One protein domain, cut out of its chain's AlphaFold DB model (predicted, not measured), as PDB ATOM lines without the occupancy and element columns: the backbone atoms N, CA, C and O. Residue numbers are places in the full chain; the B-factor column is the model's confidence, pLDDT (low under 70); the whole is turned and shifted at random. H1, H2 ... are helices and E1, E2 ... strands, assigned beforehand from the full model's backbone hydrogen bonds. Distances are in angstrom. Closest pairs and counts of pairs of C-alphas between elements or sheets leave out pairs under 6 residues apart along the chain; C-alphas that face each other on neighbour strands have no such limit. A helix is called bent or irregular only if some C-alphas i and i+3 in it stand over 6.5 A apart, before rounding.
ATOM      1  N   GLU A   3     144.052 152.103 121.496       86.75
ATOM      2  CA  GLU A   3     143.735 153.116 122.515       86.75
ATOM      3  C   GLU A   3     144.974 153.551 123.321       86.75
ATOM      4  O   GLU A   3     145.339 154.725 123.324       86.75
ATOM      5  N   SER A   4     145.669 152.595 123.951       86.50
ATOM      6  CA  SER A   4     146.889 152.852 124.736       86.50
ATOM      7  C   SER A   4     147.952 153.573 123.908       86.50
ATOM      8  O   SER A   4     148.542 154.542 124.381       86.50
ATOM      9  N   ARG A   5     148.138 153.167 122.645       86.06
ATOM     10  CA  ARG A   5     149.093 153.826 121.752       86.06
ATOM     11  C   ARG A   5     148.678 155.259 121.412       86.06
ATOM     12  O   ARG A   5     149.536 156.131 121.326       86.06
ATOM     13  N   CYS A   6     147.384 155.515 121.223       88.81
ATOM     14  CA  CYS A   6     146.884 156.859 120.945       88.81
ATOM     15  C   CYS A   6     147.076 157.787 122.148       88.81
ATOM     16  O   CYS A   6     147.579 158.896 121.973       88.81
ATOM     17  N   ARG A   7     146.784 157.310 123.366       88.25
ATOM     18  CA  ARG A   7     146.994 158.077 124.605       88.25
ATOM     19  C   ARG A   7     148.468 158.390 124.872       88.25
ATOM     20  O   ARG A   7     148.772 159.490 125.321       88.25
ATOM     21  N   GLU A   8     149.382 157.464 124.568       88.00
ATOM     22  CA  GLU A   8     150.833 157.712 124.647       88.00
ATOM     23  C   GLU A   8     151.291 158.823 123.694       88.00
ATOM     24  O   GLU A   8     152.166 159.621 124.028       88.00
ATOM     25  N   LEU A   9     150.728 158.855 122.484       88.44
ATOM     26  CA  LEU A   9     151.124 159.808 121.453       88.44
ATOM     27  C   LEU A   9     150.566 161.205 121.714       88.44
ATOM     28  O   LEU A   9     151.273 162.190 121.477       88.44
ATOM     29  N   PHE A  10     149.312 161.292 122.164       88.56
ATOM     30  CA  PHE A  10     148.615 162.555 122.351       88.56
ATOM     31  C   PHE A  10     147.408 162.415 123.295       88.56
ATOM     32  O   PHE A  10     146.447 161.715 122.982       88.56
ATOM     33  N   ASN A  11     147.438 163.119 124.433       86.25
ATOM     34  CA  ASN A  11     146.345 163.146 125.414       86.25
ATOM     35  C   ASN A  11     146.208 164.535 126.079       86.25
ATOM     36  O   ASN A  11     146.610 164.713 127.233       86.25
ATOM     37  N   PRO A  12     145.748 165.564 125.347       83.94
ATOM     38  CA  PRO A  12     145.594 166.905 125.900       83.94
ATOM     39  C   PRO A  12     144.329 167.027 126.775       83.94
ATOM     40  O   PRO A  12     143.321 166.374 126.500       83.94
ATOM     41  N   PRO A  13     144.329 167.917 127.783       84.56
ATOM     42  CA  PRO A  13     143.118 168.248 128.528       84.56
ATOM     43  C   PRO A  13     142.092 168.980 127.643       84.56
ATOM     44  O   PRO A  13     142.454 169.632 126.660       84.56
ATOM     45  N   ASN A  14     140.813 168.912 128.024       85.88
ATOM     46  CA  ASN A  14     139.684 169.615 127.386       85.88
ATOM     47  C   ASN A  14     139.486 169.308 125.888       85.88
ATOM     48  O   ASN A  14     138.924 170.114 125.142       85.88
ATOM     49  N   CYS A  15     139.959 168.147 125.440       91.56
ATOM     50  CA  CYS A  15     139.749 167.661 124.085       91.56
ATOM     51  C   CYS A  15     139.185 166.246 124.115       91.56
ATOM     52  O   CYS A  15     139.457 165.474 125.036       91.56
ATOM     53  N   ILE A  16     138.479 165.896 123.050       93.69
ATOM     54  CA  ILE A  16     138.054 164.526 122.780       93.69
ATOM     55  C   ILE A  16     138.870 163.940 121.635       93.69
ATOM     56  O   ILE A  16     139.319 164.650 120.729       93.69
ATOM     57  N   THR A  17     139.047 162.627 121.685       94.75
ATOM     58  CA  THR A  17     139.594 161.813 120.592       94.75
ATOM     59  C   THR A  17     138.687 160.603 120.414       94.75
ATOM     60  O   THR A  17     137.894 160.304 121.303       94.75
ATOM     61  N   LEU A  18     138.841 159.843 119.328       92.31
ATOM     62  CA  LEU A  18     138.076 158.600 119.149       92.31
ATOM     63  C   LEU A  18     138.295 157.575 120.286       92.31
ATOM     64  O   LEU A  18     137.474 156.694 120.487       92.31
ATOM     65  N   TRP A  19     139.396 157.701 121.034       90.94
ATOM     66  CA  TRP A  19     139.787 156.813 122.141       90.94
ATOM     67  C   TRP A  19     139.654 157.469 123.529       90.94
ATOM     68  O   TRP A  19     140.193 156.972 124.524       90.94
ATOM     69  N   ASN A  20     139.014 158.637 123.573       90.56
ATOM     70  CA  ASN A  20     138.690 159.384 124.781       90.56
ATOM     71  C   ASN A  20     137.433 160.211 124.485       90.56
ATOM     72  O   ASN A  20     137.534 161.399 124.147       90.56
ATOM     73  N   LEU A  21     136.283 159.539 124.504       91.12
ATOM     74  CA  LEU A  21     134.970 160.124 124.246       91.12
ATOM     75  C   LEU A  21     134.272 160.443 125.579       91.12
ATOM     76  O   LEU A  21     134.642 159.893 126.616       91.12
ATOM     77  N   PRO A  22     133.284 161.352 125.603       91.12
ATOM     78  CA  PRO A  22     132.501 161.581 126.810       91.12
ATOM     79  C   PRO A  22     131.671 160.345 127.193       91.12
ATOM     80  O   PRO A  22     131.202 159.649 126.290       91.12
ATOM     81  N   PRO A  23     131.370 160.146 128.492       91.12
ATOM     82  CA  PRO A  23     130.630 158.974 128.973       91.12
ATOM     83  C   PRO A  23     129.312 158.718 128.238       91.12
ATOM     84  O   PRO A  23     129.029 157.591 127.868       91.12
ATOM     85  N   ALA A  24     128.551 159.768 127.918       90.62
ATOM     86  CA  ALA A  24     127.275 159.624 127.215       90.62
ATOM     87  C   ALA A  24     127.403 158.974 125.821       90.62
ATOM     88  O   ALA A  24     126.474 158.318 125.360       90.62
ATOM     89  N   VAL A  25     128.541 159.155 125.139       91.38
ATOM     90  CA  VAL A  25     128.809 158.498 123.850       91.38
ATOM     91  C   VAL A  25     129.254 157.058 124.060       91.38
ATOM     92  O   VAL A  25     128.866 156.188 123.285       91.38
ATOM     93  N   GLU A  26     130.059 156.803 125.093       91.75
ATOM     94  CA  GLU A  26     130.480 155.446 125.449       91.75
ATOM     95  C   GLU A  26     129.268 154.587 125.835       91.75
ATOM     96  O   GLU A  26     129.110 153.490 125.306       91.75
ATOM     97  N   ASP A  27     128.348 155.127 126.636       93.62
ATOM     98  CA  ASP A  27     127.092 154.467 126.999       93.62
ATOM     99  C   ASP A  27     126.248 154.148 125.750       93.62
ATOM    100  O   ASP A  27     125.816 153.012 125.560       93.62
ATOM    101  N   ALA A  28     126.077 155.116 124.841       91.69
ATOM    102  CA  ALA A  28     125.347 154.897 123.590       91.69
ATOM    103  C   ALA A  28     126.012 153.836 122.694       91.69
ATOM    104  O   ALA A  28     125.325 153.086 121.994       91.69
ATOM    105  N   PHE A  29     127.343 153.753 122.699       90.44
ATOM    106  CA  PHE A  29     128.081 152.720 121.977       90.44
ATOM    107  C   PHE A  29     127.803 151.332 122.567       90.44
ATOM    108  O   PHE A  29     127.464 150.413 121.820       90.44
ATOM    109  N   GLU A  30     127.883 151.192 123.892       93.25
ATOM    110  CA  GLU A  30     127.608 149.937 124.604       93.25
ATOM    111  C   GLU A  30     126.163 149.462 124.394       93.25
ATOM    112  O   GLU A  30     125.922 148.283 124.125       93.25
ATOM    113  N   GLU A  31     125.193 150.380 124.408       95.25
ATOM    114  CA  GLU A  31     123.783 150.070 124.133       95.25
ATOM    115  C   GLU A  31     123.556 149.493 122.726       95.25
ATOM    116  O   GLU A  31     122.699 148.626 122.530       95.25
ATOM    117  N   ASN A  32     124.323 149.949 121.732       92.56
ATOM    118  CA  ASN A  32     124.194 149.504 120.344       92.56
ATOM    119  C   ASN A  32     125.117 148.330 119.988       92.56
ATOM    120  O   ASN A  32     124.932 147.699 118.941       92.56
ATOM    121  N   TRP A  33     126.080 148.007 120.852       92.31
ATOM    122  CA  TRP A  33     127.153 147.062 120.568       92.31
ATOM    123  C   TRP A  33     126.641 145.686 120.138       92.31
ATOM    124  O   TRP A  33     127.003 145.192 119.067       92.31
ATOM    125  N   GLN A  34     125.738 145.091 120.924       94.50
ATOM    126  CA  GLN A  34     125.200 143.760 120.630       94.50
ATOM    127  C   GLN A  34     124.492 143.723 119.273       94.50
ATOM    128  O   GLN A  34     124.707 142.813 118.477       94.50
ATOM    129  N   ARG A  35     123.701 144.757 118.970       93.56
ATOM    130  CA  ARG A  35     122.998 144.863 117.693       93.56
ATOM    131  C   ARG A  35     123.972 144.940 116.517       93.56
ATOM    132  O   ARG A  35     123.742 144.298 115.496       93.56
ATOM    133  N   TRP A  36     125.049 145.716 116.629       91.88
ATOM    134  CA  TRP A  36     126.047 145.801 115.560       91.88
ATOM    135  C   TRP A  36     126.774 144.477 115.327       91.88
ATOM    136  O   TRP A  36     127.096 144.169 114.178       91.88
ATOM    137  N   LEU A  37     127.005 143.692 116.386       91.75
ATOM    138  CA  LEU A  37     127.559 142.341 116.275       91.75
ATOM    139  C   LEU A  37     126.588 141.384 115.579       91.75
ATOM    140  O   LEU A  37     127.007 140.646 114.685       91.75
ATOM    141  N   LEU A  53     142.524 147.074  99.971       84.88
ATOM    142  CA  LEU A  53     143.255 148.328  99.794       84.88
ATOM    143  C   LEU A  53     144.748 148.075 100.007       84.88
ATOM    144  O   LEU A  53     145.187 147.760 101.110       84.88
ATOM    145  N   ARG A  54     145.525 148.203  98.930       71.81
ATOM    146  CA  ARG A  54     146.993 148.142  98.978       71.81
ATOM    147  C   ARG A  54     147.602 149.532  99.068       71.81
ATOM    148  O   ARG A  54     148.432 149.768  99.930       71.81
ATOM    149  N   ASP A  55     147.096 150.427  98.228       67.69
ATOM    150  CA  ASP A  55     147.373 151.855  98.189       67.69
ATOM    151  C   ASP A  55     146.060 152.542  97.783       67.69
ATOM    152  O   ASP A  55     145.355 152.045  96.899       67.69
ATOM    153  N   GLY A  56     145.674 153.635  98.441       61.38
ATOM    154  CA  GLY A  56     144.416 154.317  98.127       61.38
ATOM    155  C   GLY A  56     143.911 155.232  99.234       61.38
ATOM    156  O   GLY A  56     144.325 155.138 100.388       61.38
ATOM    157  N   ASP A  57     143.002 156.132  98.866       76.62
ATOM    158  CA  ASP A  57     142.367 157.044  99.809       76.62
ATOM    159  C   ASP A  57     141.314 156.281 100.631       76.62
ATOM    160  O   ASP A  57     140.224 155.961 100.150       76.62
ATOM    161  N   LEU A  58     141.640 155.973 101.893       85.00
ATOM    162  CA  LEU A  58     140.714 155.354 102.849       85.00
ATOM    163  C   LEU A  58     139.371 156.100 102.894       85.00
ATOM    164  O   LEU A  58     138.319 155.469 102.988       85.00
ATOM    165  N   THR A  59     139.385 157.431 102.770       89.50
ATOM    166  CA  THR A  59     138.159 158.238 102.809       89.50
ATOM    167  C   THR A  59     137.294 158.040 101.563       89.50
ATOM    168  O   THR A  59     136.068 158.105 101.643       89.50
ATOM    169  N   GLU A  60     137.897 157.719 100.416       88.19
ATOM    170  CA  GLU A  60     137.174 157.336  99.202       88.19
ATOM    171  C   GLU A  60     136.539 155.949  99.341       88.19
ATOM    172  O   GLU A  60     135.372 155.763  98.984       88.19
ATOM    173  N   ALA A  61     137.263 154.988  99.922       88.00
ATOM    174  CA  ALA A  61     136.714 153.667 100.206       88.00
ATOM    175  C   ALA A  61     135.520 153.736 101.172       88.00
ATOM    176  O   ALA A  61     134.508 153.085 100.920       88.00
ATOM    177  N   MET A  62     135.611 154.554 102.226       90.38
ATOM    178  CA  MET A  62     134.523 154.775 103.186       90.38
ATOM    179  C   MET A  62     133.309 155.470 102.551       90.38
ATOM    180  O   MET A  62     132.177 155.055 102.787       90.38
ATOM    181  N   ALA A  63     133.519 156.474 101.691       91.62
ATOM    182  CA  ALA A  63     132.422 157.131 100.974       91.62
ATOM    183  C   ALA A  63     131.681 156.191 100.012       91.62
ATOM    184  O   ALA A  63     130.477 156.329  99.824       91.62
ATOM    185  N   GLY A  64     132.369 155.193  99.448       89.00
ATOM    186  CA  GLY A  64     131.739 154.147  98.637       89.00
ATOM    187  C   GLY A  64     130.743 153.258  99.396       89.00
ATOM    188  O   GLY A  64     130.028 152.498  98.752       89.00
ATOM    189  N   PHE A  65     130.706 153.348 100.728       90.38
ATOM    190  CA  PHE A  65     129.717 152.708 101.603       90.38
ATOM    191  C   PHE A  65     128.823 153.725 102.324       90.38
ATOM    192  O   PHE A  65     128.213 153.387 103.330       90.38
ATOM    193  N   GLU A  66     128.780 154.971 101.840       91.31
ATOM    194  CA  GLU A  66     127.965 156.056 102.407       91.31
ATOM    195  C   GLU A  66     128.323 156.422 103.862       91.31
ATOM    196  O   GLU A  66     127.568 157.113 104.536       91.31
ATOM    197  N   LEU A  67     129.512 156.024 104.338       92.44
ATOM    198  CA  LEU A  67     130.008 156.350 105.684       92.44
ATOM    199  C   LEU A  67     130.640 157.743 105.773       92.44
ATOM    200  O   LEU A  67     130.910 158.225 106.867       92.44
ATOM    201  N   LEU A  68     130.930 158.366 104.627       95.06
ATOM    202  CA  LEU A  68     131.452 159.727 104.543       95.06
ATOM    203  C   LEU A  68     130.777 160.493 103.415       95.06
ATOM    204  O   LEU A  68     130.784 160.074 102.254       95.06
ATOM    205  N   THR A  69     130.280 161.679 103.742       95.56
ATOM    206  CA  THR A  69     129.775 162.635 102.761       95.56
ATOM    207  C   THR A  69     130.922 163.308 102.000       95.56
ATOM    208  O   THR A  69     132.079 163.346 102.430       95.56
ATOM    209  N   SER A  70     130.614 163.912 100.850       94.12
ATOM    210  CA  SER A  70     131.591 164.724 100.106       94.12
ATOM    211  C   SER A  70     132.097 165.929 100.909       94.12
ATOM    212  O   SER A  70     133.263 166.292 100.777       94.12
ATOM    213  N   GLN A  71     131.258 166.511 101.773       94.31
ATOM    214  CA  GLN A  71     131.640 167.628 102.638       94.31
ATOM    215  C   GLN A  71     132.637 167.193 103.718       94.31
ATOM    216  O   GLN A  71     133.684 167.825 103.863       94.31
ATOM    217  N   GLN A  72     132.359 166.089 104.418       95.38
ATOM    218  CA  GLN A  72     133.257 165.526 105.432       95.38
ATOM    219  C   GLN A  72     134.612 165.145 104.829       95.38
ATOM    220  O   GLN A  72     135.660 165.465 105.390       95.38
ATOM    221  N   ARG A  73     134.625 164.537 103.634       94.69
ATOM    222  CA  ARG A  73     135.877 164.231 102.923       94.69
ATOM    223  C   ARG A  73     136.695 165.480 102.630       94.69
ATOM    224  O   ARG A  73     137.903 165.492 102.862       94.69
ATOM    225  N   GLU A  74     136.057 166.538 102.140       94.06
ATOM    226  CA  GLU A  74     136.759 167.786 101.850       94.06
ATOM    227  C   GLU A  74     137.285 168.460 103.126       94.06
ATOM    228  O   GLU A  74     138.403 168.983 103.127       94.06
ATOM    229  N   ALA A  75     136.533 168.394 104.227       94.38
ATOM    230  CA  ALA A  75     137.005 168.839 105.535       94.38
ATOM    231  C   ALA A  75     138.261 168.060 105.955       94.38
ATOM    232  O   ALA A  75     139.293 168.667 106.249       94.38
ATOM    233  N   VAL A  76     138.227 166.726 105.864       94.44
ATOM    234  CA  VAL A  76     139.368 165.858 106.188       94.44
ATOM    235  C   VAL A  76     140.567 166.135 105.280       94.44
ATOM    236  O   VAL A  76     141.691 166.158 105.772       94.44
ATOM    237  N   ARG A  77     140.379 166.411 103.980       93.44
ATOM    238  CA  ARG A  77     141.459 166.798 103.035       93.44
ATOM    239  C   ARG A  77     142.212 168.062 103.431       93.44
ATOM    240  O   ARG A  77     143.412 168.184 103.157       93.44
ATOM    241  N   LYS A  78     141.535 168.992 104.096       94.38
ATOM    242  CA  LYS A  78     142.125 170.254 104.555       94.38
ATOM    243  C   LYS A  78     142.870 170.123 105.878       94.38
ATOM    244  O   LYS A  78     143.711 170.973 106.161       94.38
ATOM    245  N   LEU A  79     142.630 169.059 106.642       95.25
ATOM    246  CA  LEU A  79     143.338 168.819 107.897       95.25
ATOM    247  C   LEU A  79     144.846 168.672 107.665       95.25
ATOM    248  O   LEU A  79     145.320 168.215 106.616       95.25
ATOM    249  N   ARG A  80     145.615 169.089 108.667       94.50
ATOM    250  CA  ARG A  80     147.076 169.012 108.689       94.50
ATOM    251  C   ARG A  80     147.512 168.414 110.014       94.50
ATOM    252  O   ARG A  80     146.869 168.644 111.034       94.50
ATOM    253  N   ARG A  81     148.601 167.647 109.986       94.81
ATOM    254  CA  ARG A  81     149.250 167.174 111.211       94.81
ATOM    255  C   ARG A  81     149.800 168.380 111.986       94.81
ATOM    256  O   ARG A  81     150.131 169.401 111.380       94.81
ATOM    257  N   SER A  82     149.900 168.263 113.307       92.19
ATOM    258  CA  SER A  82     150.587 169.243 114.153       92.19
ATOM    259  C   SER A  82     152.066 169.350 113.771       92.19
ATOM    260  O   SER A  82     152.590 168.498 113.050       92.19
ATOM    261  N   ALA A  83     152.758 170.374 114.273       87.88
ATOM    262  CA  ALA A  83     154.183 170.577 113.997       87.88
ATOM    263  C   ALA A  83     155.042 169.360 114.399       87.88
ATOM    264  O   ALA A  83     156.010 169.025 113.724       87.88
ATOM    265  N   GLU A  84     154.652 168.656 115.462       87.06
ATOM    266  CA  GLU A  84     155.306 167.440 115.954       87.06
ATOM    267  C   GLU A  84     154.857 166.172 115.211       87.06
ATOM    268  O   GLU A  84     155.292 165.076 115.558       87.06
ATOM    269  N   GLY A  85     153.929 166.284 114.258       90.31
ATOM    270  CA  GLY A  85     153.403 165.173 113.464       90.31
ATOM    271  C   GLY A  85     152.484 164.204 114.219       90.31
ATOM    272  O   GLY A  85     151.963 163.271 113.612       90.31
ATOM    273  N   ARG A  86     152.267 164.390 115.525       92.56
ATOM    274  CA  ARG A  86     151.593 163.407 116.397       92.56
ATOM    275  C   ARG A  86     150.085 163.583 116.514       92.56
ATOM    276  O   ARG A  86     149.413 162.657 116.953       92.56
ATOM    277  N   ALA A  87     149.551 164.734 116.123       94.81
ATOM    278  CA  ALA A  87     148.134 165.051 116.271       94.81
ATOM    279  C   ALA A  87     147.551 165.671 115.000       94.81
ATOM    280  O   ALA A  87     148.293 166.180 114.162       94.81
ATOM    281  N   VAL A  88     146.227 165.649 114.870       96.88
ATOM    282  CA  VAL A  88     145.474 166.269 113.772       96.88
ATOM    283  C   VAL A  88     144.329 167.091 114.381       96.88
ATOM    284  O   VAL A  88     143.309 166.519 114.762       96.88
ATOM    285  N   PRO A  89     144.475 168.418 114.533       96.06
ATOM    286  CA  PRO A  89     143.413 169.249 115.091       96.06
ATOM    287  C   PRO A  89     142.230 169.361 114.129       96.06
ATOM    288  O   PRO A  89     142.409 169.768 112.979       96.06
ATOM    289  N   LEU A  90     141.020 169.090 114.621       96.25
ATOM    290  CA  LEU A  90     139.803 169.557 113.965       96.25
ATOM    291  C   LEU A  90     139.644 171.073 114.209       96.25
ATOM    292  O   LEU A  90     139.859 171.539 115.333       96.25
ATOM    293  N   PRO A  91     139.332 171.873 113.175       93.12
ATOM    294  CA  PRO A  91     139.269 173.323 113.301       93.12
ATOM    295  C   PRO A  91     138.005 173.777 114.042       93.12
ATOM    296  O   PRO A  91     136.904 173.626 113.529       93.12
ATOM    297  N   GLY A  92     138.173 174.422 115.198       91.56
ATOM    298  CA  GLY A  92     137.077 175.032 115.960       91.56
ATOM    299  C   GLY A  92     136.848 174.380 117.322       91.56
ATOM    300  O   GLY A  92     137.745 173.737 117.876       91.56
ATOM    301  N   THR A  93     135.653 174.602 117.862       91.12
ATOM    302  CA  THR A  93     135.107 173.959 119.063       91.12
ATOM    303  C   THR A  93     133.853 173.191 118.674       91.12
ATOM    304  O   THR A  93     133.169 173.595 117.736       91.12
ATOM    305  N   TYR A  94     133.583 172.082 119.358       91.06
ATOM    306  CA  TYR A  94     132.521 171.156 118.979       91.06
ATOM    307  C   TYR A  94     131.676 170.733 120.180       91.06
ATOM    308  O   TYR A  94     132.214 170.418 121.247       91.06
ATOM    309  N   SER A  95     130.364 170.656 119.970       90.62
ATOM    310  CA  SER A  95     129.495 169.747 120.712       90.62
ATOM    311  C   SER A  95     129.760 168.305 120.282       90.62
ATOM    312  O   SER A  95     130.228 168.054 119.171       90.62
ATOM    313  N   VAL A  96     129.468 167.340 121.151       90.12
ATOM    314  CA  VAL A  96     129.690 165.927 120.828       90.12
ATOM    315  C   VAL A  96     128.475 165.356 120.109       90.12
ATOM    316  O   VAL A  96     127.433 165.141 120.721       90.12
ATOM    317  N   ASP A  97     128.631 165.137 118.809       92.44
ATOM    318  CA  ASP A  97     127.634 164.596 117.889       92.44
ATOM    319  C   ASP A  97     128.261 163.630 116.861       92.44
ATOM    320  O   ASP A  97     129.476 163.395 116.836       92.44
ATOM    321  N   ASP A  98     127.426 163.059 115.992       91.94
ATOM    322  CA  ASP A  98     127.872 162.129 114.949       91.94
ATOM    323  C   ASP A  98     128.846 162.777 113.953       91.94
ATOM    324  O   ASP A  98     129.725 162.095 113.420       91.94
ATOM    325  N   GLU A  99     128.734 164.086 113.701       93.50
ATOM    326  CA  GLU A  99     129.615 164.800 112.773       93.50
ATOM    327  C   GLU A  99     131.039 164.854 113.329       93.50
ATOM    328  O   GLU A  99     131.985 164.452 112.645       93.50
ATOM    329  N   VAL A 100     131.219 165.282 114.584       94.88
ATOM    330  CA  VAL A 100     132.558 165.335 115.183       94.88
ATOM    331  C   VAL A 100     133.151 163.936 115.346       94.88
ATOM    332  O   VAL A 100     134.335 163.752 115.063       94.88
ATOM    333  N   ILE A 101     132.351 162.926 115.712       94.50
ATOM    334  CA  ILE A 101     132.818 161.533 115.812       94.50
ATOM    335  C   ILE A 101     133.271 161.023 114.437       94.50
ATOM    336  O   ILE A 101     134.354 160.440 114.315       94.50
ATOM    337  N   THR A 102     132.505 161.315 113.383       95.25
ATOM    338  CA  THR A 102     132.852 160.957 112.001       95.25
ATOM    339  C   THR A 102     134.159 161.619 111.563       95.25
ATOM    340  O   THR A 102     135.036 160.958 110.997       95.25
ATOM    341  N   LEU A 103     134.344 162.907 111.863       95.81
ATOM    342  CA  LEU A 103     135.572 163.636 111.543       95.81
ATOM    343  C   LEU A 103     136.779 163.145 112.358       95.81
ATOM    344  O   LEU A 103     137.884 163.071 111.812       95.81
ATOM    345  N   LEU A 104     136.590 162.764 113.626       95.69
ATOM    346  CA  LEU A 104     137.632 162.144 114.452       95.69
ATOM    347  C   LEU A 104     138.076 160.800 113.868       95.69
ATOM    348  O   LEU A 104     139.274 160.539 113.782       95.69
ATOM    349  N   ALA A 105     137.135 159.968 113.418       94.56
ATOM    350  CA  ALA A 105     137.450 158.696 112.778       94.56
ATOM    351  C   ALA A 105     138.164 158.894 111.431       94.56
ATOM    352  O   ALA A 105     139.253 158.361 111.211       94.56
ATOM    353  N   ALA A 106     137.604 159.714 110.540       94.75
ATOM    354  CA  ALA A 106     138.170 159.947 109.214       94.75
ATOM    355  C   ALA A 106     139.497 160.726 109.251       94.75
ATOM    356  O   ALA A 106     140.344 160.555 108.372       94.75
ATOM    357  N   GLY A 107     139.725 161.539 110.286       94.81
ATOM    358  CA  GLY A 107     140.967 162.279 110.496       94.81
ATOM    359  C   GLY A 107     142.209 161.386 110.581       94.81
ATOM    360  O   GLY A 107     143.300 161.837 110.225       94.81
ATOM    361  N   PHE A 108     142.063 160.108 110.957       92.50
ATOM    362  CA  PHE A 108     143.172 159.147 110.977       92.50
ATOM    363  C   PHE A 108     143.779 158.906 109.589       92.50
ATOM    364  O   PHE A 108     144.947 158.535 109.499       92.50
ATOM    365  N   ALA A 109     143.053 159.215 108.507       91.88
ATOM    366  CA  ALA A 109     143.589 159.204 107.145       91.88
ATOM    367  C   ALA A 109     144.730 160.220 106.920       91.88
ATOM    368  O   ALA A 109     145.382 160.195 105.879       91.88
ATOM    369  N   ARG A 110     144.978 161.133 107.871       92.75
ATOM    370  CA  ARG A 110     146.128 162.055 107.860       92.75
ATOM    371  C   ARG A 110     147.372 161.488 108.543       92.75
ATOM    372  O   ARG A 110     148.399 162.163 108.546       92.75
ATOM    373  N   GLY A 111     147.285 160.300 109.139       88.75
ATOM    374  CA  GLY A 111     148.449 159.551 109.602       88.75
ATOM    375  C   GLY A 111     149.192 158.871 108.452       88.75
ATOM    376  O   GLY A 111     148.711 158.811 107.323       88.75
ATOM    377  N   GLU A 112     150.365 158.329 108.757       86.69
ATOM    378  CA  GLU A 112     151.184 157.559 107.818       86.69
ATOM    379  C   GLU A 112     151.457 156.156 108.376       86.69
ATOM    380  O   GLU A 112     151.424 155.958 109.600       86.69
ATOM    381  N   PRO A 113     151.770 155.163 107.521       83.38
ATOM    382  CA  PRO A 113     152.221 153.854 107.980       83.38
ATOM    383  C   PRO A 113     153.384 153.978 108.979       83.38
ATOM    384  O   PRO A 113     154.402 154.603 108.697       83.38
ATOM    385  N   GLY A 114     153.219 153.417 110.179       85.62
ATOM    386  CA  GLY A 114     154.212 153.503 111.261       85.62
ATOM    387  C   GLY A 114     154.279 154.851 111.998       85.62
ATOM    388  O   GLY A 114     154.943 154.938 113.030       85.62
ATOM    389  N   SER A 115     153.561 155.878 111.534       87.81
ATOM    390  CA  SER A 115     153.501 157.214 112.142       87.81
ATOM    391  C   SER A 115     152.047 157.710 112.226       87.81
ATOM    392  O   SER A 115     151.639 158.606 111.478       87.81
ATOM    393  N   PRO A 116     151.221 157.118 113.112       89.69
ATOM    394  CA  PRO A 116     149.851 157.578 113.305       89.69
ATOM    395  C   PRO A 116     149.837 158.999 113.886       89.69
ATOM    396  O   PRO A 116     150.681 159.361 114.706       89.69
ATOM    397  N   ALA A 117     148.846 159.788 113.475       93.88
ATOM    398  CA  ALA A 117     148.589 161.120 114.004       93.88
ATOM    399  C   ALA A 117     147.172 161.153 114.580       93.88
ATOM    400  O   ALA A 117     146.234 160.763 113.890       93.88
ATOM    401  N   ILE A 118     147.032 161.572 115.839       95.88
ATOM    402  CA  ILE A 118     145.795 161.442 116.617       95.88
ATOM    403  C   ILE A 118     144.843 162.604 116.318       95.88
ATOM    404  O   ILE A 118     145.166 163.747 116.663       95.88
ATOM    405  N   PRO A 119     143.676 162.355 115.700       96.50
ATOM    406  CA  PRO A 119     142.667 163.382 115.514       96.50
ATOM    407  C   PRO A 119     142.049 163.780 116.845       96.50
ATOM    408  O   PRO A 119     141.768 162.922 117.687       96.50
ATOM    409  N   TYR A 120     141.837 165.079 117.034       96.44
ATOM    410  CA  TYR A 120     141.217 165.592 118.248       96.44
ATOM    411  C   TYR A 120     140.346 166.814 117.979       96.44
ATOM    412  O   TYR A 120     140.632 167.616 117.085       96.44
ATOM    413  N   ALA A 121     139.315 166.971 118.802       95.75
ATOM    414  CA  ALA A 121     138.421 168.120 118.798       95.75
ATOM    415  C   ALA A 121     138.474 168.820 120.155       95.75
ATOM    416  O   ALA A 121     138.564 168.164 121.194       95.75
ATOM    417  N   ARG A 122     138.414 170.153 120.150       94.44
ATOM    418  CA  ARG A 122     138.216 170.935 121.376       94.44
ATOM    419  C   ARG A 122     136.726 170.990 121.672       94.44
ATOM    420  O   ARG A 122     135.946 171.253 120.760       94.44
ATOM    421  N   LEU A 123     136.348 170.751 122.920       88.06
ATOM    422  CA  LEU A 123     134.949 170.851 123.327       88.06
ATOM    423  C   LEU A 123     134.514 172.319 123.410       88.06
ATOM    424  O   LEU A 123     135.320 173.188 123.754       88.06
ATOM    425  N   GLU A 124     133.251 172.585 123.079       85.12
ATOM    426  CA  GLU A 124     132.590 173.828 123.485       85.12
ATOM    427  C   GLU A 124     132.539 173.895 125.019       85.12
ATOM    428  O   GLU A 124     132.326 172.879 125.684       85.12
TER     429      GLU A 124
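This is residues 3 to 37 and 53 to 124 of the 125 residues of the protein "BrxE family protein" of Acidobacteria bacterium (UniProt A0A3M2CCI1). What does the model look like at first sight? Helix H5 lies in the middle, with a small sheet of the two strands E1 and E2 packed along one side of it and H4, with H3 next to it, on another side. H1 lies by the first residues of E2, and residues 26 to 37 of H2 stick out from this body as an arm. What is it built of? The printed part has 107 residues, with five named helices and two named strands in the order H1, H2, H3, H4, E1, H5, E2; E1 and E2 are parallel, and the class is mixed, helices and strands. How tightly is it gathered? The whole is compact, with a radius of gyration of the C-alphas of 14.0 A, and its C-alphas span 35 by 33 by 26 A.

How is the sheet put together? E1, residues 87 to 94, and E2, residues 118 to 123, are parallel neighbours whose directions differ by 21 degrees, with N 90 and O 120 at 2.9 A and N 120 and O 88 at 3.1 A, both within hydrogen-bond range. E1 bends by 75 degrees at residue 91. Residues 15 to 16, outside the named strands, form a short antiparallel pairing with residues 121 to 122 of E2. Which helix comes between the strands along the chain? H5, residues 98 to 110, makes with E1 and E2 a strand-helix-strand unit, two parallel neighbour strands with a helix between them along the chain, and its crossover is right-handed. The closest C-alphas of H5 and E2 are those of Leu 104 and Pro 119, 5.3 A apart, and those of H5 and E1 are Val 88 and Gly 107, 6.9 A apart. Which helices touch H5? H4, residues 70 to 78, touches it at a steep tilt of 46 degrees, the same way, closest at the C-alphas of Val 76 and Gly 107, 5.8 A apart. H3, residues 58 to 63, only just touches residues 106 to 109 of H5, with 3 pairs of C-alphas within 8 A, the closest being Leu 58 and Ala 109 at 6.4 A. H3 and H4 form a helical hairpin and only just touch, with 3 such pairs, the closest being Thr 59 and Arg 73 at 6.4 A, at a shallow tilt of 19 degrees, opposite ways. Where are the other two helices, and how are the helix backbones paired? H1, residues 3 to 9, comes closest to E2 at the C-alphas of Cys 6 and Ile 118, 6.4 A apart, while H2, residues 23 to 37, touches no helix and is apart from E1 and E2. Every O i to N i+4 pair is within hydrogen-bond range in H1, H3 and H4, against 9 of 11 in H2 and 6 of 9 in H5.

Where do the strands run? E1 measures 17.0 A from C-alpha 87 at (148.134, 165.051, 116.271) to C-alpha 94, and E2 measures 15.8 A from C-alpha 118 to C-alpha 123 at (134.949, 170.851, 123.327). How long are the helices? H2 measures 21.2 A, H5 19.6 A, H4 12.7 A, H1 10.0 A and H3 8.7 A; H1 begins with C-alpha 3 at (143.735, 153.116, 122.515). H2 is irregular, with C-alphas 31 and 34 7.4 A apart, and H5 is neither bent nor irregular, but only just: C-alphas 105 and 108 are 6.0 A apart.

How far does it reach? The two C-alphas farthest apart are those of Arg 35 and Ala 83, at 40.6 A; without residues 26 to 37, which stand free, the body spans 34 by 28 by 21 A. Where is the printed part cut, and which link is long? Residues 38 to 52 are not printed, and C-alphas 37 and 53 are 23.5 A apart across the cut. Of the links that are printed whole, H1 to H2 is long, with 13 residues. Where is confidence low? The mean pLDDT of the printed part is 90.8, and residues 55 to 56 are under 70.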